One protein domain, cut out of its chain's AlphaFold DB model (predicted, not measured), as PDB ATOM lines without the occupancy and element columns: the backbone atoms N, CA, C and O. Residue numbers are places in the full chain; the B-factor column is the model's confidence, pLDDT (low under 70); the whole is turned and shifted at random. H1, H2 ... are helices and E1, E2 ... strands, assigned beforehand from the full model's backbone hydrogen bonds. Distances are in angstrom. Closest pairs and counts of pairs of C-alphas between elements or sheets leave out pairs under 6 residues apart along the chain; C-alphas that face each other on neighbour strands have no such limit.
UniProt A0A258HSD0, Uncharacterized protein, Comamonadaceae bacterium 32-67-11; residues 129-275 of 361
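What this domain is: This is residues 129 to 275 of the 361 residues of an uncharacterized protein of Comamonadaceae bacterium 32-67-11 (UniProt A0A258HSD0). With little regular structure, the domain is a seven-stranded sheet curled like part of a barrel, with the loop after hairpin strand E2 at one end of the long axis and a loop around Thr 210 at the other. Residues 162 to 168 stick out. Of 147 printed residues, 53 are in named elements, mostly strand: E1 H1 E2 E3 E4 E5 E6 E7 E8 E9. The mixed sheet runs E8 E5 E6 E7 E1 E4 E9; the whole is compact, radius of gyration of the C-alphas 16.5 A, spanning 59 by 31 by 30 A.

Where its parts are: E1 is residues 134 to 139, from C-alpha (33.718, -40.154, 31.811); H1 142 to 146; E2 153 to 157; E3 173 to 177; E4 180 to 184; E5 217 to 220; E6 225 to 233, 24.0 A; E7 239 to 246, 20.4 A; E8 264 to 266; E9 268 to 270, to C-alpha (29.589, -32.273, 39.041).

How they stand to each other: E1 is antiparallel to E4, N 137 and O 181 2.8 A apart. H1, its O i to N i+4 pair within hydrogen-bond range, only grazes the sheet. E2 and E3 form a hairpin, N 155 and O 175 2.8 A apart. E5 E6 E7 is a meander, each strand the antiparallel neighbour of the one before, with N 226 and O 218 2.9 A apart. Edge strand E8 runs on into E9 at 45 degrees.

The domain as a whole: The printed part has no cut; links E2 to E3, E4 to E5 and E7 to E8 are long. No printed residue is under 70 in pLDDT.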
ATOM      1  N   MET A 129      40.277 -33.167  41.465       98.00
ATOM      2  CA  MET A 129      39.460 -34.216  40.882       98.00
ATOM      3  C   MET A 129      39.411 -34.026  39.368       98.00
ATOM      4  O   MET A 129      39.231 -32.924  38.848       98.00
ATOM      5  N   ALA A 130      39.596 -35.138  38.675       98.25
ATOM      6  CA  ALA A 130      39.518 -35.249  37.236       98.25
ATOM      7  C   ALA A 130      38.814 -36.562  36.909       98.25
ATOM      8  O   ALA A 130      38.934 -37.527  37.665       98.25
ATOM      9  N   VAL A 131      38.094 -36.566  35.796       98.69
ATOM     10  CA  VAL A 131      37.472 -37.745  35.207       98.69
ATOM     11  C   VAL A 131      37.965 -37.866  33.768       98.69
ATOM     12  O   VAL A 131      37.612 -37.050  32.915       98.69
ATOM     13  N   LEU A 132      38.829 -38.846  33.521       98.38
ATOM     14  CA  LEU A 132      39.554 -39.077  32.275       98.38
ATOM     15  C   LEU A 132      38.799 -39.991  31.303       98.38
ATOM     16  O   LEU A 132      38.905 -39.785  30.094       98.38
ATOM     17  N   ASP A 133      38.049 -40.974  31.812       97.62
ATOM     18  CA  ASP A 133      37.094 -41.774  31.036       97.62
ATOM     19  C   ASP A 133      35.682 -41.589  31.615       97.62
ATOM     20  O   ASP A 133      35.268 -42.321  32.519       97.62
ATOM     21  N   PRO A 134      34.946 -40.562  31.158       98.06
ATOM     22  CA  PRO A 134      33.718 -40.154  31.811       98.06
ATOM     23  C   PRO A 134      32.565 -41.128  31.613       98.06
ATOM     24  O   PRO A 134      32.184 -41.483  30.495       98.06
ATOM     25  N   LEU A 135      31.943 -41.470  32.736       98.56
ATOM     26  CA  LEU A 135      30.667 -42.155  32.830       98.56
ATOM     27  C   LEU A 135      29.699 -41.289  33.642       98.56
ATOM     28  O   LEU A 135      30.042 -40.799  34.721       98.56
ATOM     29  N   LYS A 136      28.493 -41.068  33.110       98.69
ATOM     30  CA  LYS A 136      27.476 -40.256  33.782       98.69
ATOM     31  C   LYS A 136      26.949 -41.001  35.010       98.69
ATOM     32  O   LYS A 136      26.656 -42.191  34.934       98.69
ATOM     33  N   LEU A 137      26.787 -40.297  36.121       98.81
ATOM     34  CA  LEU A 137      26.151 -40.778  37.343       98.81
ATOM     35  C   LEU A 137      24.982 -39.849  37.688       98.81
ATOM     36  O   LEU A 137      25.150 -38.632  37.747       98.81
ATOM     37  N   VAL A 138      23.804 -40.421  37.928       98.75
ATOM     38  CA  VAL A 138      22.578 -39.680  38.246       98.75
ATOM     39  C   VAL A 138      22.091 -40.056  39.641       98.75
ATOM     40  O   VAL A 138      21.813 -41.221  39.932       98.75
ATOM     41  N   LEU A 139      21.958 -39.050  40.507       98.69
ATOM     42  CA  LEU A 139      21.368 -39.186  41.835       98.69
ATOM     43  C   LEU A 139      19.842 -39.084  41.734       98.69
ATOM     44  O   LEU A 139      19.267 -38.001  41.628       98.69
ATOM     45  N   SER A 140      19.184 -40.238  41.740       98.06
ATOM     46  CA  SER A 140      17.747 -40.378  41.470       98.06
ATOM     47  C   SER A 140      16.847 -39.697  42.509       98.06
ATOM     48  O   SER A 140      15.837 -39.104  42.140       98.06
ATOM     49  N   ASN A 141      17.240 -39.695  43.785       97.94
ATOM     50  CA  ASN A 141      16.498 -39.059  44.880       97.94
ATOM     51  C   ASN A 141      16.926 -37.604  45.166       97.94
ATOM     52  O   ASN A 141      16.540 -37.043  46.186       97.94
ATOM     53  N   TRP A 142      17.705 -36.962  44.284       97.62
ATOM     54  CA  TRP A 142      18.199 -35.595  44.516       97.62
ATOM     55  C   TRP A 142      17.070 -34.565  44.656       97.62
ATOM     56  O   TRP A 142      17.029 -33.801  45.616       97.62
ATOM     57  N   ALA A 143      16.116 -34.569  43.721       96.69
ATOM     58  CA  ALA A 143      15.004 -33.619  43.734       96.69
ATOM     59  C   ALA A 143      14.096 -33.794  44.962       96.69
ATOM     60  O   ALA A 143      13.609 -32.807  45.501       96.69
ATOM     61  N   GLU A 144      13.897 -35.034  45.411       97.25
ATOM     62  CA  GLU A 144      13.121 -35.349  46.614       97.25
ATOM     63  C   GLU A 144      13.802 -34.801  47.875       97.25
ATOM     64  O   GLU A 144      13.150 -34.176  48.706       97.25
ATOM     65  N   LEU A 145      15.120 -34.981  47.993       96.56
ATOM     66  CA  LEU A 145      15.883 -34.545  49.164       96.56
ATOM     67  C   LEU A 145      16.062 -33.025  49.246       96.56
ATOM     68  O   LEU A 145      16.101 -32.476  50.346       96.56
ATOM     69  N   HIS A 146      16.179 -32.347  48.103       95.50
ATOM     70  CA  HIS A 146      16.514 -30.919  48.042       95.50
ATOM     71  C   HIS A 146      15.357 -30.024  47.564       95.50
ATOM     72  O   HIS A 146      15.512 -28.806  47.478       95.50
ATOM     73  N   GLY A 147      14.199 -30.601  47.232       93.62
ATOM     74  CA  GLY A 147      13.001 -29.891  46.770       93.62
ATOM     75  C   GLY A 147      13.049 -29.374  45.324       93.62
ATOM     76  O   GLY A 147      12.029 -28.921  44.812       93.62
ATOM     77  N   ASN A 148      14.201 -29.437  44.647       93.38
ATOM     78  CA  ASN A 148      14.373 -29.051  43.242       93.38
ATOM     79  C   ASN A 148      15.519 -29.864  42.593       93.38
ATOM     80  O   ASN A 148      16.599 -29.944  43.185       93.38
ATOM     81  N   PRO A 149      15.348 -30.445  41.384       93.25
ATOM     82  CA  PRO A 149      16.429 -31.112  40.647       93.25
ATOM     83  C   PRO A 149      17.647 -30.231  40.315       93.25
ATOM     84  O   PRO A 149      18.731 -30.785  40.146       93.25
ATOM     85  N   GLU A 150      17.492 -28.908  40.222       95.31
ATOM     86  CA  GLU A 150      18.582 -27.966  39.904       95.31
ATOM     87  C   GLU A 150      19.359 -27.492  41.140       95.31
ATOM     88  O   GLU A 150      20.294 -26.702  41.020       95.31
ATOM     89  N   HIS A 151      18.985 -27.947  42.341       96.75
ATOM     90  CA  HIS A 151      19.710 -27.590  43.554       96.75
ATOM     91  C   HIS A 151      21.180 -28.017  43.451       96.75
ATOM     92  O   HIS A 151      21.475 -29.147  43.055       96.75
ATOM     93  N   THR A 152      22.089 -27.134  43.862       97.12
ATOM     94  CA  THR A 152      23.520 -27.426  43.974       97.12
ATOM     95  C   THR A 152      24.010 -27.138  45.381       97.12
ATOM     96  O   THR A 152      23.678 -26.099  45.954       97.12
ATOM     97  N   GLU A 153      24.865 -28.006  45.906       95.44
ATOM     98  CA  GLU A 153      25.550 -27.788  47.176       95.44
ATOM     99  C   GLU A 153      27.025 -27.471  46.951       95.44
ATOM    100  O   GLU A 153      27.673 -28.089  46.114       95.44
ATOM    101  N   SER A 154      27.589 -26.562  47.746       94.75
ATOM    102  CA  SER A 154      29.042 -26.387  47.780       94.75
ATOM    103  C   SER A 154      29.705 -27.532  48.552       94.75
ATOM    104  O   SER A 154      29.293 -27.892  49.664       94.75
ATOM    105  N   CYS A 155      30.755 -28.079  47.949       95.00
ATOM    106  CA  CYS A 155      31.704 -29.008  48.535       95.00
ATOM    107  C   CYS A 155      33.089 -28.360  48.589       95.00
ATOM    108  O   CYS A 155      33.478 -27.591  47.708       95.00
ATOM    109  N   THR A 156      33.847 -28.718  49.624       94.81
ATOM    110  CA  THR A 156      35.198 -28.204  49.840       94.81
ATOM    111  C   THR A 156      36.145 -29.351  50.159       94.81
ATOM    112  O   THR A 156      35.838 -30.206  50.992       94.81
ATOM    113  N   LEU A 157      37.320 -29.352  49.534       95.50
ATOM    114  CA  LEU A 157      38.427 -30.249  49.865       95.50
ATOM    115  C   LEU A 157      39.723 -29.452  50.019       95.50
ATOM    116  O   LEU A 157      39.907 -28.437  49.350       95.50
ATOM    117  N   PRO A 158      40.666 -29.897  50.863       94.69
ATOM    118  CA  PRO A 158      41.964 -29.246  50.935       94.69
ATOM    119  C   PRO A 158      42.699 -29.350  49.585       94.69
ATOM    120  O   PRO A 158      42.562 -30.333  48.848       94.69
ATOM    121  N   ALA A 159      43.481 -28.321  49.249       94.62
ATOM    122  CA  ALA A 159      44.312 -28.330  48.046       94.62
ATOM    123  C   ALA A 159      45.548 -29.232  48.203       94.62
ATOM    124  O   ALA A 159      45.991 -29.825  47.227       94.62
ATOM    125  N   LEU A 160      46.072 -29.403  49.418       94.00
ATOM    126  CA  LEU A 160      47.148 -30.349  49.734       94.00
ATOM    127  C   LEU A 160      46.695 -31.302  50.851       94.00
ATOM    128  O   LEU A 160      45.987 -30.862  51.753       94.00
ATOM    129  N   PRO A 161      47.097 -32.587  50.838       87.81
ATOM    130  CA  PRO A 161      46.732 -33.546  51.879       87.81
ATOM    131  C   PRO A 161      47.367 -33.178  53.222       87.81
ATOM    132  O   PRO A 161      46.727 -33.284  54.263       87.81
ATOM    133  N   HIS A 162      48.610 -32.700  53.178       86.75
ATOM    134  CA  HIS A 162      49.347 -32.189  54.320       86.75
ATOM    135  C   HIS A 162      50.041 -30.903  53.885       86.75
ATOM    136  O   HIS A 162      50.750 -30.889  52.881       86.75
ATOM    137  N   THR A 163      49.812 -29.822  54.627       85.88
ATOM    138  CA  THR A 163      50.583 -28.588  54.443       85.88
ATOM    139  C   THR A 163      51.909 -28.759  55.186       85.88
ATOM    140  O   THR A 163      51.867 -29.179  56.345       85.88
ATOM    141  N   PRO A 164      53.068 -28.478  54.562       84.00
ATOM    142  CA  PRO A 164      54.350 -28.533  55.255       84.00
ATOM    143  C   PRO A 164      54.366 -27.638  56.499       84.00
ATOM    144  O   PRO A 164      53.767 -26.561  56.515       84.00
ATOM    145  N   GLU A 165      55.068 -28.080  57.539       85.25
ATOM    146  CA  GLU A 165      55.174 -27.335  58.793       85.25
ATOM    147  C   GLU A 165      55.763 -25.932  58.554       85.25
ATOM    148  O   GLU A 165      56.707 -25.756  57.782       85.25
ATOM    149  N   GLY A 166      55.165 -24.916  59.181       85.62
ATOM    150  CA  GLY A 166      55.565 -23.515  59.014       85.62
ATOM    151  C   GLY A 166      55.070 -22.835  57.730       85.62
ATOM    152  O   GLY A 166      55.350 -21.652  57.541       85.62
ATOM    153  N   GLN A 167      54.321 -23.528  56.865       86.00
ATOM    154  CA  GLN A 167      53.693 -22.926  55.685       86.00
ATOM    155  C   GLN A 167      52.204 -22.651  55.912       86.00
ATOM    156  O   GLN A 167      51.514 -23.356  56.647       86.00
ATOM    157  N   ILE A 168      51.697 -21.609  55.251       86.25
ATOM    158  CA  ILE A 168      50.267 -21.297  55.243       86.25
ATOM    159  C   ILE A 168      49.569 -22.307  54.332       86.25
ATOM    160  O   ILE A 168      49.980 -22.498  53.185       86.25
ATOM    161  N   ALA A 169      48.510 -22.941  54.838       86.38
ATOM    162  CA  ALA A 169      47.719 -23.872  54.048       86.38
ATOM    163  C   ALA A 169      47.134 -23.156  52.818       86.38
ATOM    164  O   ALA A 169      46.537 -22.085  52.967       86.38
ATOM    165  N   PRO A 170      47.283 -23.722  51.608       89.69
ATOM    166  CA  PRO A 170      46.674 -23.146  50.420       89.69
ATOM    167  C   PRO A 170      45.151 -23.133  50.547       89.69
ATOM    168  O   PRO A 170      44.563 -23.988  51.217       89.69
ATOM    169  N   THR A 171      44.515 -22.180  49.864       91.69
ATOM    170  CA  THR A 171      43.055 -22.059  49.839       91.69
ATOM    171  C   THR A 171      42.421 -23.402  49.458       91.69
ATOM    172  O   THR A 171      42.811 -23.993  48.444       91.69
ATOM    173  N   PRO A 172      41.461 -23.908  50.254       93.81
ATOM    174  CA  PRO A 172      40.733 -25.117  49.912       93.81
ATOM    175  C   PRO A 172      40.032 -24.990  48.562       93.81
ATOM    176  O   PRO A 172      39.551 -23.926  48.173       93.81
ATOM    177  N   ARG A 173      39.950 -26.110  47.862       95.31
ATOM    178  CA  ARG A 173      39.282 -26.237  46.574       95.31
ATOM    179  C   ARG A 173      37.791 -26.290  46.823       95.31
ATOM    180  O   ARG A 173      37.353 -27.050  47.685       95.31
ATOM    181  N   GLN A 174      37.049 -25.494  46.072       95.00
ATOM    182  CA  GLN A 174      35.597 -25.437  46.135       95.00
ATOM    183  C   GLN A 174      35.027 -25.849  44.787       95.00
ATOM    184  O   GLN A 174      35.549 -25.466  43.739       95.00
ATOM    185  N   PHE A 175      33.973 -26.645  44.837       95.69
ATOM    186  CA  PHE A 175      33.254 -27.155  43.678       95.69
ATOM    187  C   PHE A 175      31.832 -27.511  44.105       95.69
ATOM    188  O   PHE A 175      31.515 -27.552  45.298       95.69
ATOM    189  N   LEU A 176      30.961 -27.727  43.135       97.31
ATOM    190  CA  LEU A 176      29.564 -28.032  43.366       97.31
ATOM    191  C   LEU A 176      29.327 -29.539  43.419       97.31
ATOM    192  O   LEU A 176      30.072 -30.350  42.875       97.31
ATOM    193  N   LEU A 177      28.238 -29.901  44.081       97.94
ATOM    194  CA  LEU A 177      27.561 -31.181  43.990       97.94
ATOM    195  C   LEU A 177      26.153 -30.918  43.462       97.94
ATOM    196  O   LEU A 177      25.488 -29.986  43.913       97.94
ATOM    197  N   GLY A 178      25.689 -31.753  42.541       97.81
ATOM    198  CA  GLY A 178      24.334 -31.688  42.006       97.81
ATOM    199  C   GLY A 178      23.797 -33.074  41.673       97.81
ATOM    200  O   GLY A 178      24.429 -34.092  41.960       97.81
ATOM    201  N   ARG A 179      22.636 -33.107  41.016       98.25
ATOM    202  CA  ARG A 179      21.979 -34.346  40.578       98.25
ATOM    203  C   ARG A 179      22.835 -35.189  39.631       98.25
ATOM    204  O   ARG A 179      22.807 -36.416  39.715       98.25
ATOM    205  N   GLU A 180      23.522 -34.542  38.694       98.62
ATOM    206  CA  GLU A 180      24.279 -35.203  37.631       98.62
ATOM    207  C   GLU A 180      25.777 -35.001  37.832       98.62
ATOM    208  O   GLU A 180      26.250 -33.872  37.973       98.62
ATOM    209  N   LEU A 181      26.516 -36.104  37.824       98.69
ATOM    210  CA  LEU A 181      27.953 -36.149  38.059       98.69
ATOM    211  C   LEU A 181      28.639 -36.925  36.931       98.69
ATOM    212  O   LEU A 181      28.033 -37.781  36.285       98.69
ATOM    213  N   TRP A 182      29.928 -36.673  36.751       98.81
ATOM    214  CA  TRP A 182      30.834 -37.546  36.019       98.81
ATOM    215  C   TRP A 182      31.682 -38.335  37.014       98.81
ATOM    216  O   TRP A 182      32.189 -37.778  37.991       98.81
ATOM    217  N   ILE A 183      31.840 -39.628  36.751       98.75
ATOM    218  CA  ILE A 183      32.743 -40.541  37.459       98.75
ATOM    219  C   ILE A 183      33.627 -41.263  36.446       98.75
ATOM    220  O   ILE A 183      33.318 -41.280  35.254       98.75
ATOM    221  N   GLU A 184      34.707 -41.887  36.913       98.44
ATOM    222  CA  GLU A 184      35.492 -42.776  36.056       98.44
ATOM    223  C   GLU A 184      34.678 -44.000  35.648       98.44
ATOM    224  O   GLU A 184      34.015 -44.627  36.478       98.44
ATOM    225  N   ARG A 185      34.782 -44.396  34.380       97.62
ATOM    226  CA  ARG A 185      34.135 -45.603  33.858       97.62
ATOM    227  C   ARG A 185      34.514 -46.850  34.653       97.62
ATOM    228  O   ARG A 185      33.638 -47.632  35.009       97.62
ATOM    229  N   ASP A 186      35.786 -46.977  35.027       96.56
ATOM    230  CA  ASP A 186      36.303 -48.097  35.826       96.56
ATOM    231  C   ASP A 186      35.817 -48.096  37.287       96.56
ATOM    232  O   ASP A 186      36.037 -49.066  38.030       96.56
ATOM    233  N   ASP A 187      35.157 -47.022  37.732       98.00
ATOM    234  CA  ASP A 187      34.505 -46.958  39.040       98.00
ATOM    235  C   ASP A 187      33.116 -47.582  39.072       98.00
ATOM    236  O   ASP A 187      32.538 -47.686  40.159       98.00
ATOM    237  N   PHE A 188      32.641 -48.079  37.929       98.44
ATOM    238  CA  PHE A 188      31.448 -48.895  37.819       98.44
ATOM    239  C   PHE A 188      31.718 -50.239  37.126       98.44
ATOM    240  O   PHE A 188      32.449 -50.320  36.143       98.44
ATOM    241  N   ALA A 189      31.086 -51.307  37.616       97.25
ATOM    242  CA  ALA A 189      31.102 -52.617  36.979       97.25
ATOM    243  C   ALA A 189      29.704 -53.260  37.047       97.25
ATOM    244  O   ALA A 189      29.250 -53.587  38.148       97.25
ATOM    245  N   PRO A 190      29.031 -53.507  35.900       95.94
ATOM    246  CA  PRO A 190      27.775 -54.261  35.867       95.94
ATOM    247  C   PRO A 190      27.912 -55.650  36.500       95.94
ATOM    248  O   PRO A 190      27.053 -56.078  37.271       95.94
ATOM    249  N   VAL A 191      29.029 -56.318  36.195       94.19
ATOM    250  CA  VAL A 191      29.434 -57.605  36.760       94.19
ATOM    251  C   VAL A 191      30.770 -57.394  37.479       94.19
ATOM    252  O   VAL A 191      31.815 -57.332  36.825       94.19
ATOM    253  N   PRO A 192      30.769 -57.211  38.811       93.88
ATOM    254  CA  PRO A 192      31.978 -56.851  39.539       93.88
ATOM    255  C   PRO A 192      32.976 -58.022  39.595       93.88
ATOM    256  O   PRO A 192      32.600 -59.127  40.001       93.88
ATOM    257  N   PRO A 193      34.267 -57.812  39.268       93.69
ATOM    258  CA  PRO A 193      35.285 -58.837  39.471       93.69
ATOM    259  C   PRO A 193      35.508 -59.111  40.966       93.69
ATOM    260  O   PRO A 193      35.163 -58.313  41.846       93.69
ATOM    261  N   LYS A 194      36.139 -60.248  41.285       91.69
ATOM    262  CA  LYS A 194      36.458 -60.607  42.674       91.69
ATOM    263  C   LYS A 194      37.286 -59.500  43.339       91.69
ATOM    264  O   LYS A 194      38.321 -59.093  42.827       91.69
ATOM    265  N   GLY A 195      36.845 -59.045  44.512       90.94
ATOM    266  CA  GLY A 195      37.535 -58.001  45.279       90.94
ATOM    267  C   GLY A 195      37.223 -56.566  44.842       90.94
ATOM    268  O   GLY A 195      37.778 -55.637  45.428       90.94
ATOM    269  N   TYR A 196      36.323 -56.363  43.875       93.94
ATOM    270  CA  TYR A 196      35.852 -55.038  43.483       93.94
ATOM    271  C   TYR A 196      35.087 -54.354  44.629       93.94
ATOM    272  O   TYR A 196      34.221 -54.954  45.267       93.94
ATOM    273  N   LYS A 197      35.435 -53.097  44.926       95.12
ATOM    274  CA  LYS A 197      34.895 -52.330  46.071       95.12
ATOM    275  C   LYS A 197      34.114 -51.075  45.669       95.12
ATOM    276  O   LYS A 197      33.655 -50.359  46.556       95.12
ATOM    277  N   ARG A 198      34.046 -50.783  44.367       96.94
ATOM    278  CA  ARG A 198      33.452 -49.563  43.801       96.94
ATOM    279  C   ARG A 198      31.999 -49.840  43.382       96.94
ATOM    280  O   ARG A 198      31.395 -50.731  43.976       96.94
ATOM    281  N   LEU A 199      31.430 -49.085  42.437       98.12
ATOM    282  CA  LEU A 199      30.005 -49.171  42.112       98.12
ATOM    283  C   LEU A 199      29.657 -50.449  41.337       98.12
ATOM    284  O   LEU A 199      30.195 -50.712  40.270       98.12
ATOM    285  N   HIS A 200      28.709 -51.223  41.842       97.62
ATOM    286  CA  HIS A 200      28.033 -52.288  41.119       97.62
ATOM    287  C   HIS A 200      26.536 -52.244  41.447       97.62
ATOM    288  O   HIS A 200      26.172 -51.915  42.586       97.62
ATOM    289  N   PRO A 201      25.662 -52.583  40.486       97.31
ATOM    290  CA  PRO A 201      24.224 -52.582  40.712       97.31
ATOM    291  C   PRO A 201      23.831 -53.724  41.666       97.31
ATOM    292  O   PRO A 201      24.680 -54.576  41.979       97.31
ATOM    293  N   PRO A 202      22.569 -53.760  42.131       96.06
ATOM    294  CA  PRO A 202      22.019 -54.924  42.816       96.06
ATOM    295  C   PRO A 202      22.296 -56.204  42.021       96.06
ATOM    296  O   PRO A 202      22.130 -56.227  40.802       96.06
ATOM    297  N   GLN A 203      22.762 -57.248  42.703       92.75
ATOM    298  CA  GLN A 203      23.123 -58.520  42.070       92.75
ATOM    299  C   GLN A 203      22.146 -59.608  42.518       92.75
ATOM    300  O   GLN A 203      21.884 -59.685  43.725       92.75
ATOM    301  N   PRO A 204      21.651 -60.468  41.609       90.31
ATOM    302  CA  PRO A 204      20.885 -61.653  41.986       90.31
ATOM    303  C   PRO A 204      21.680 -62.517  42.969       90.31
ATOM    304  O   PRO A 204      22.898 -62.661  42.821       90.31
ATOM    305  N   ASP A 205      21.015 -63.089  43.970       84.94
ATOM    306  CA  ASP A 205      21.661 -64.044  44.862       84.94
ATOM    307  C   ASP A 205      22.022 -65.306  44.052       84.94
ATOM    308  O   ASP A 205      21.145 -65.910  43.426       84.94
ATOM    309  N   PRO A 206      23.296 -65.748  44.051       84.50
ATOM    310  CA  PRO A 206      23.703 -66.965  43.351       84.50
ATOM    311  C   PRO A 206      22.950 -68.226  43.794       84.50
ATOM    312  O   PRO A 206      22.916 -69.206  43.053       84.50
ATOM    313  N   LYS A 207      22.404 -68.235  45.016       87.00
ATOM    314  CA  LYS A 207      21.657 -69.358  45.594       87.00
ATOM    315  C   LYS A 207      20.153 -69.250  45.366       87.00
ATOM    316  O   LYS A 207      19.486 -70.281  45.357       87.00
ATOM    317  N   ASP A 208      19.634 -68.038  45.199       86.12
ATOM    318  CA  ASP A 208      18.213 -67.771  44.985       86.12
ATOM    319  C   ASP A 208      18.032 -66.583  44.023       86.12
ATOM    320  O   ASP A 208      17.974 -65.432  44.458       86.12
ATOM    321  N   PRO A 209      17.892 -66.840  42.708       84.75
ATOM    322  CA  PRO A 209      17.712 -65.787  41.709       84.75
ATOM    323  C   PRO A 209      16.460 -64.914  41.902       84.75
ATOM    324  O   PRO A 209      16.322 -63.909  41.207       84.75
ATOM    325  N   THR A 210      15.537 -65.284  42.800       85.44
ATOM    326  CA  THR A 210      14.365 -64.461  43.146       85.44
ATOM    327  C   THR A 210      14.686 -63.357  44.157       85.44
ATOM    328  O   THR A 210      13.899 -62.425  44.320       85.44
ATOM    329  N   GLN A 211      15.853 -63.425  44.805       87.12
ATOM    330  CA  GLN A 211      16.356 -62.417  45.732       87.12
ATOM    331  C   GLN A 211      17.527 -61.652  45.112       87.12
ATOM    332  O   GLN A 211      18.378 -62.221  44.433       87.12
ATOM    333  N   CYS A 212      17.603 -60.349  45.383       87.06
ATOM    334  CA  CYS A 212      18.717 -59.506  44.962       87.06
ATOM    335  C   CYS A 212      19.439 -58.954  46.188       87.06
ATOM    336  O   CYS A 212      18.832 -58.349  47.072       87.06
ATOM    337  N   SER A 213      20.758 -59.113  46.213       89.81
ATOM    338  CA  SER A 213      21.612 -58.350  47.117       89.81
ATOM    339  C   SER A 213      21.594 -56.866  46.723       89.81
ATOM    340  O   SER A 213      21.529 -56.555  45.528       89.81
ATOM    341  N   PRO A 214      21.649 -55.936  47.694       93.00
ATOM    342  CA  PRO A 214      21.653 -54.509  47.398       93.00
ATOM    343  C   PRO A 214      22.897 -54.117  46.597       93.00
ATOM    344  O   PRO A 214      23.949 -54.763  46.680       93.00
ATOM    345  N   GLY A 215      22.785 -53.026  45.840       95.44
ATOM    346  CA  GLY A 215      23.927 -52.459  45.138       95.44
ATOM    347  C   GLY A 215      25.015 -51.996  46.102       95.44
ATOM    348  O   GLY A 215      24.810 -51.803  47.305       95.44
ATOM    349  N   SER A 216      26.227 -51.827  45.585       97.00
ATOM    350  CA  SER A 216      27.340 -51.356  46.407       97.00
ATOM    351  C   SER A 216      27.128 -49.927  46.893       97.00
ATOM    352  O   SER A 216      26.594 -49.085  46.165       97.00
ATOM    353  N   ARG A 217      27.718 -49.633  48.052       97.69
ATOM    354  CA  ARG A 217      27.869 -48.275  48.570       97.69
ATOM    355  C   ARG A 217      29.296 -47.773  48.427       97.69
ATOM    356  O   ARG A 217      30.240 -48.438  48.873       97.69
ATOM    357  N   VAL A 218      29.436 -46.564  47.894       98.00
ATOM    358  CA  VAL A 218      30.711 -45.841  47.795       98.00
ATOM    359  C   VAL A 218      30.565 -44.441  48.375       98.00
ATOM    360  O   VAL A 218      29.474 -43.874  48.390       98.00
ATOM    361  N   ARG A 219      31.673 -43.869  48.846       98.12
ATOM    362  CA  ARG A 219      31.736 -42.456  49.214       98.12
ATOM    363  C   ARG A 219      32.154 -41.632  47.998       98.12
ATOM    364  O   ARG A 219      33.226 -41.858  47.442       98.12
ATOM    365  N   LEU A 220      31.350 -40.641  47.635       98.06
ATOM    366  CA  LEU A 220      31.799 -39.543  46.788       98.06
ATOM    367  C   LEU A 220      32.784 -38.710  47.611       98.06
ATOM    368  O   LEU A 220      32.434 -38.205  48.683       98.06
ATOM    369  N   LYS A 221      34.048 -38.631  47.182       96.44
ATOM    370  CA  LYS A 221      35.097 -37.965  47.964       96.44
ATOM    371  C   LYS A 221      34.699 -36.521  48.294       96.44
ATOM    372  O   LYS A 221      34.318 -35.772  47.405       96.44
ATOM    373  N   GLY A 222      34.763 -36.149  49.576       94.50
ATOM    374  CA  GLY A 222      34.371 -34.813  50.049       94.50
ATOM    375  C   GLY A 222      32.862 -34.547  50.086       94.50
ATOM    376  O   GLY A 222      32.456 -33.430  50.388       94.50
ATOM    377  N   ALA A 223      32.031 -35.555  49.815       96.56
ATOM    378  CA  ALA A 223      30.577 -35.438  49.761       96.56
ATOM    379  C   ALA A 223      29.902 -36.612  50.497       96.56
ATOM    380  O   ALA A 223      30.309 -36.961  51.609       96.56
ATOM    381  N   TYR A 224      28.853 -37.192  49.926       97.62
ATOM    382  CA  TYR A 224      27.978 -38.172  50.566       97.62
ATOM    383  C   TYR A 224      28.381 -39.620  50.263       97.62
ATOM    384  O   TYR A 224      29.190 -39.899  49.374       97.62
ATOM    385  N   VAL A 225      27.789 -40.559  50.997       98.38
ATOM    386  CA  VAL A 225      27.716 -41.963  50.585       98.38
ATOM    387  C   VAL A 225      26.525 -42.135  49.645       98.38
ATOM    388  O   VAL A 225      25.439 -41.616  49.905       98.38
ATOM    389  N   ILE A 226      26.731 -42.882  48.564       98.50
ATOM    390  CA  ILE A 226      25.698 -43.227  47.583       98.50
ATOM    391  C   ILE A 226      25.571 -44.745  47.467       98.50
ATOM    392  O   ILE A 226      26.546 -45.466  47.695       98.50
ATOM    393  N   GLU A 227      24.389 -45.226  47.098       98.38
ATOM    394  CA  GLU A 227      24.117 -46.632  46.791       98.38
ATOM    395  C   GLU A 227      23.712 -46.776  45.323       98.38
ATOM    396  O   GLU A 227      22.809 -46.082  44.859       98.38
ATOM    397  N   CYS A 228      24.383 -47.664  44.589       98.44
ATOM    398  CA  CYS A 228      24.057 -47.941  43.192       98.44
ATOM    399  C   CYS A 228      22.701 -48.648  43.093       98.44
ATOM    400  O   CYS A 228      22.517 -49.703  43.693       98.44
ATOM    401  N   THR A 229      21.781 -48.123  42.288       98.12
ATOM    402  CA  THR A 229      20.459 -48.729  42.065       98.12
ATOM    403  C   THR A 229      20.343 -49.400  40.705       98.12
ATOM    404  O   THR A 229      19.579 -50.350  40.558       98.12
ATOM    405  N   GLY A 230      21.130 -48.968  39.720       97.62
ATOM    406  CA  GLY A 230      21.095 -49.537  38.378       97.62
ATOM    407  C   GLY A 230      21.980 -48.778  37.402       97.62
ATOM    408  O   GLY A 230      22.828 -47.983  37.802       97.62
ATOM    409  N   PHE A 231      21.785 -49.038  36.115       98.31
ATOM    410  CA  PHE A 231      22.519 -48.399  35.029       98.31
ATOM    411  C   PHE A 231      21.714 -48.461  33.728       98.31
ATOM    412  O   PHE A 231      20.780 -49.249  33.604       98.31
ATOM    413  N   GLU A 232      22.095 -47.628  32.770       98.19
ATOM    414  CA  GLU A 232      21.562 -47.594  31.412       98.19
ATOM    415  C   GLU A 232      22.614 -48.091  30.426       98.19
ATOM    416  O   GLU A 232      23.819 -47.906  30.634       98.19
ATOM    417  N   THR A 233      22.151 -48.690  29.331       97.69
ATOM    418  CA  THR A 233      22.999 -49.097  28.212       97.69
ATOM    419  C   THR A 233      22.477 -48.544  26.899       97.69
ATOM    420  O   THR A 233      21.270 -48.390  26.714       97.69
ATOM    421  N   ASP A 234      23.386 -48.299  25.963       96.19
ATOM    422  CA  ASP A 234      23.027 -48.062  24.569       96.19
ATOM    423  C   ASP A 234      22.618 -49.362  23.845       96.19
ATOM    424  O   ASP A 234      22.627 -50.459  24.411       96.19
ATOM    425  N   ALA A 235      22.273 -49.240  22.560       96.00
ATOM    426  CA  ALA A 235      21.873 -50.364  21.712       96.00
ATOM    427  C   ALA A 235      22.980 -51.418  21.499       96.00
ATOM    428  O   ALA A 235      22.680 -52.551  21.132       96.00
ATOM    429  N   SER A 236      24.246 -51.057  21.721       95.19
ATOM    430  CA  SER A 236      25.396 -51.968  21.657       95.19
ATOM    431  C   SER A 236      25.744 -52.604  23.007       95.19
ATOM    432  O   SER A 236      26.667 -53.412  23.078       95.19
ATOM    433  N   GLY A 237      25.003 -52.277  24.070       92.88
ATOM    434  CA  GLY A 237      25.241 -52.784  25.418       92.88
ATOM    435  C   GLY A 237      26.319 -52.023  26.194       92.88
ATOM    436  O   GLY A 237      26.700 -52.467  27.278       92.88
ATOM    437  N   HIS A 238      26.813 -50.883  25.695       94.94
ATOM    438  CA  HIS A 238      27.754 -50.059  26.451       94.94
ATOM    439  C   HIS A 238      27.024 -49.253  27.516       94.94
ATOM    440  O   HIS A 238      25.985 -48.649  27.252       94.94
ATOM    441  N   VAL A 239      27.597 -49.204  28.719       97.69
ATOM    442  CA  VAL A 239      27.044 -48.431  29.833       97.69
ATOM    443  C   VAL A 239      27.162 -46.933  29.546       97.69
ATOM    444  O   VAL A 239      28.269 -46.411  29.365       97.69
ATOM    445  N   THR A 240      26.022 -46.244  29.550       97.88
ATOM    446  CA  THR A 240      25.907 -44.802  29.273       97.88
ATOM    447  C   THR A 240      25.700 -43.975  30.536       97.88
ATOM    448  O   THR A 240      26.221 -42.861  30.629       97.88
ATOM    449  N   ALA A 241      24.987 -44.516  31.525       98.44
ATOM    450  CA  ALA A 241      24.747 -43.856  32.801       98.44
ATOM    451  C   ALA A 241      24.621 -44.864  33.948       98.44
ATOM    452  O   ALA A 241      24.132 -45.974  33.767       98.44
ATOM    453  N   VAL A 242      25.030 -44.455  35.143       98.69
ATOM    454  CA  VAL A 242      24.816 -45.169  36.402       98.69
ATOM    455  C   VAL A 242      23.765 -44.415  37.202       98.69
ATOM    456  O   VAL A 242      23.817 -43.190  37.308       98.69
ATOM    457  N   HIS A 243      22.831 -45.142  37.800       98.69
ATOM    458  CA  HIS A 243      21.836 -44.589  38.710       98.69
ATOM    459  C   HIS A 243      22.188 -44.957  40.138       98.69
ATOM    460  O   HIS A 243      22.527 -46.105  40.443       98.69
ATOM    461  N   ALA A 244      22.103 -43.972  41.020       98.69
ATOM    462  CA  ALA A 244      22.326 -44.160  42.438       98.69
ATOM    463  C   ALA A 244      21.327 -43.349  43.263       98.69
ATOM    464  O   ALA A 244      20.686 -42.415  42.772       98.69
ATOM    465  N   VAL A 245      21.208 -43.704  44.536       98.50
ATOM    466  CA  VAL A 245      20.547 -42.887  45.554       98.50
ATOM    467  C   VAL A 245      21.588 -42.331  46.512       98.50
ATOM    468  O   VAL A 245      22.533 -43.020  46.902       98.50
ATOM    469  N   LEU A 246      21.418 -41.073  46.894       98.06
ATOM    470  CA  LEU A 246      22.181 -40.439  47.958       98.06
ATOM    471  C   LEU A 246      21.640 -40.897  49.312       98.06
ATOM    472  O   LEU A 246      20.425 -40.937  49.507       98.06
ATOM    473  N   LEU A 247      22.533 -41.214  50.253       97.19
ATOM    474  CA  LEU A 247      22.163 -41.552  51.627       97.19
ATOM    475  C   LEU A 247      22.226 -40.292  52.512       97.19
ATOM    476  O   LEU A 247      23.327 -39.778  52.751       97.19
ATOM    477  N   PRO A 248      21.086 -39.773  53.009       95.25
ATOM    478  CA  PRO A 248      21.058 -38.556  53.820       95.25
ATOM    479  C   PRO A 248      21.876 -38.688  55.110       95.25
ATOM    480  O   PRO A 248      22.075 -39.783  55.630       95.25
ATOM    481  N   GLY A 249      22.363 -37.562  55.636       94.50
ATOM    482  CA  GLY A 249      23.145 -37.534  56.882       94.50
ATOM    483  C   GLY A 249      24.588 -38.047  56.759       94.50
ATOM    484  O   GLY A 249      25.296 -38.113  57.758       94.50
ATOM    485  N   THR A 250      25.051 -38.378  55.547       96.62
ATOM    486  CA  THR A 250      26.403 -38.925  55.308       96.62
ATOM    487  C   THR A 250      27.403 -37.915  54.727       96.62
ATOM    488  O   THR A 250      28.482 -38.311  54.265       96.62
ATOM    489  N   LYS A 251      27.063 -36.616  54.726       95.00
ATOM    490  CA  LYS A 251      27.906 -35.550  54.161       95.00
ATOM    491  C   LYS A 251      29.263 -35.516  54.859       95.00
ATOM    492  O   LYS A 251      29.348 -35.424  56.077       95.00
ATOM    493  N   SER A 252      30.342 -35.573  54.090       92.88
ATOM    494  CA  SER A 252      31.700 -35.525  54.637       92.88
ATOM    495  C   SER A 252      31.903 -34.253  55.473       92.88
ATOM    496  O   SER A 252      31.541 -33.160  55.042       92.88
ATOM    497  N   GLY A 253      32.479 -34.398  56.668       88.25
ATOM    498  CA  GLY A 253      32.690 -33.291  57.606       88.25
ATOM    499  C   GLY A 253      31.492 -32.942  58.500       88.25
ATOM    500  O   GLY A 253      31.655 -32.112  59.389       88.25
ATOM    501  N   SER A 254      30.317 -33.566  58.327       91.06
ATOM    502  CA  SER A 254      29.183 -33.386  59.247       91.06
ATOM    503  C   SER A 254      29.176 -34.422  60.384       91.06
ATOM    504  O   SER A 254      29.708 -35.526  60.229       91.06
ATOM    505  N   PRO A 255      28.523 -34.135  61.527       92.88
ATOM    506  CA  PRO A 255      28.224 -35.161  62.525       92.88
ATOM    507  C   PRO A 255      27.467 -36.334  61.888       92.88
ATOM    508  O   PRO A 255      26.545 -36.124  61.103       92.88
ATOM    509  N   GLY A 256      27.868 -37.569  62.199       88.38
ATOM    510  CA  GLY A 256      27.239 -38.772  61.643       88.38
ATOM    511  C   GLY A 256      27.646 -39.126  60.207       88.38
ATOM    512  O   GLY A 256      27.134 -40.115  59.685       88.38
ATOM    513  N   ALA A 257      28.597 -38.403  59.595       90.62
ATOM    514  CA  ALA A 257      29.064 -38.660  58.229       90.62
ATOM    515  C   ALA A 257      29.454 -40.128  57.981       90.62
ATOM    516  O   ALA A 257      29.206 -40.656  56.896       90.62
ATOM    517  N   ASP A 258      30.028 -40.786  58.992       90.56
ATOM    518  CA  ASP A 258      30.522 -42.168  58.938       90.56
ATOM    519  C   ASP A 258      29.546 -43.203  59.520       90.56
ATOM    520  O   ASP A 258      29.910 -44.361  59.729       90.56
ATOM    521  N   SER A 259      28.288 -42.813  59.755       91.81
ATOM    522  CA  SER A 259      27.217 -43.721  60.198       91.81
ATOM    523  C   SER A 259      26.952 -44.858  59.207       91.81
ATOM    524  O   SER A 259      26.556 -45.955  59.604       91.81
ATOM    525  N   VAL A 260      27.213 -44.623  57.916       93.12
ATOM    526  CA  VAL A 260      27.111 -45.630  56.861       93.12
ATOM    527  C   VAL A 260      28.497 -46.003  56.356       93.12
ATOM    528  O   VAL A 260      29.234 -45.185  55.806       93.12
ATOM    529  N   LYS A 261      28.835 -47.288  56.471       91.56
ATOM    530  CA  LYS A 261      30.106 -47.822  55.983       91.56
ATOM    531  C   LYS A 261      30.092 -47.977  54.458       91.56
ATOM    532  O   LYS A 261      29.374 -48.820  53.924       91.56
ATOM    533  N   ALA A 262      30.943 -47.219  53.770       93.88
ATOM    534  CA  ALA A 262      31.267 -47.413  52.356       93.88
ATOM    535  C   ALA A 262      32.533 -48.276  52.200       93.88
ATOM    536  O   ALA A 262      33.468 -48.166  52.996       93.88
ATOM    537  N   LYS A 263      32.583 -49.144  51.180       91.06
ATOM    538  CA  LYS A 263      33.748 -50.027  50.941       91.06
ATOM    539  C   LYS A 263      34.901 -49.326  50.215       91.06
ATOM    540  O   LYS A 263      36.040 -49.782  50.312       91.06
ATOM    541  N   ALA A 264      34.599 -48.253  49.490       95.31
ATOM    542  CA  ALA A 264      35.555 -47.435  48.757       95.31
ATOM    543  C   ALA A 264      35.098 -45.972  48.718       95.31
ATOM    544  O   ALA A 264      33.921 -45.672  48.938       95.31
ATOM    545  N   ALA A 265      36.034 -45.081  48.397       96.25
ATOM    546  CA  ALA A 265      35.752 -43.711  47.997       96.25
ATOM    547  C   ALA A 265      36.189 -43.512  46.542       96.25
ATOM    548  O   ALA A 265      37.249 -44.009  46.153       96.25
ATOM    549  N   ILE A 266      35.383 -42.797  45.763       97.81
ATOM    550  CA  ILE A 266      35.658 -42.478  44.359       97.81
ATOM    551  C   ILE A 266      35.755 -40.964  44.163       97.81
ATOM    552  O   ILE A 266      35.166 -40.179  44.916       97.81
ATOM    553  N   THR A 267      36.536 -40.569  43.166       97.75
ATOM    554  CA  THR A 267      36.598 -39.197  42.653       97.75
ATOM    555  C   THR A 267      35.444 -38.967  41.683       97.75
ATOM    556  O   THR A 267      34.921 -39.910  41.094       97.75
ATOM    557  N   TRP A 268      35.012 -37.719  41.566       98.50
ATOM    558  CA  TRP A 268      33.862 -37.324  40.760       98.50
ATOM    559  C   TRP A 268      33.973 -35.831  40.439       98.50
ATOM    560  O   TRP A 268      34.707 -35.113  41.115       98.50
ATOM    561  N   VAL A 269      33.244 -35.358  39.434       98.56
ATOM    562  CA  VAL A 269      33.053 -33.921  39.170       98.56
ATOM    563  C   VAL A 269      31.580 -33.667  38.854       98.56
ATOM    564  O   VAL A 269      30.945 -34.502  38.208       98.56
ATOM    565  N   ALA A 270      30.991 -32.570  39.336       98.31
ATOM    566  CA  ALA A 270      29.589 -32.273  39.041       98.31
ATOM    567  C   ALA A 270      29.426 -31.790  37.601       98.31
ATOM    568  O   ALA A 270      30.198 -30.969  37.122       98.31
ATOM    569  N   ALA A 271      28.373 -32.233  36.916       97.75
ATOM    570  CA  ALA A 271      28.068 -31.736  35.576       97.75
ATOM    571  C   ALA A 271      27.737 -30.227  35.562       97.75
ATOM    572  O   ALA A 271      27.854 -29.592  34.520       97.75
ATOM    573  N   ALA A 272      27.340 -29.663  36.709       96.94
ATOM    574  CA  ALA A 272      26.962 -28.258  36.856       96.94
ATOM    575  C   ALA A 272      28.137 -27.275  36.696       96.94
ATOM    576  O   ALA A 272      27.934 -26.162  36.216       96.94
ATOM    577  N   ASP A 273      29.347 -27.663  37.107       97.38
ATOM    578  CA  ASP A 273      30.534 -26.797  37.110       97.38
ATOM    579  C   ASP A 273      31.812 -27.479  36.596       97.38
ATOM    580  O   ASP A 273      32.885 -26.872  36.618       97.38
ATOM    581  N   ALA A 274      31.722 -28.720  36.108       97.69
ATOM    582  CA  ALA A 274      32.849 -29.387  35.480       97.69
ATOM    583  C   ALA A 274      33.330 -28.619  34.247       97.69
ATOM    584  O   ALA A 274      32.549 -28.155  33.414       97.69
ATOM    585  N   VAL A 275      34.649 -28.560  34.090       97.75
ATOM    586  CA  VAL A 275      35.289 -27.934  32.937       97.75
ATOM    587  C   VAL A 275      35.871 -28.990  32.011       97.75
ATOM    588  O   VAL A 275      36.569 -29.914  32.433       97.75
TER     589      VAL A 275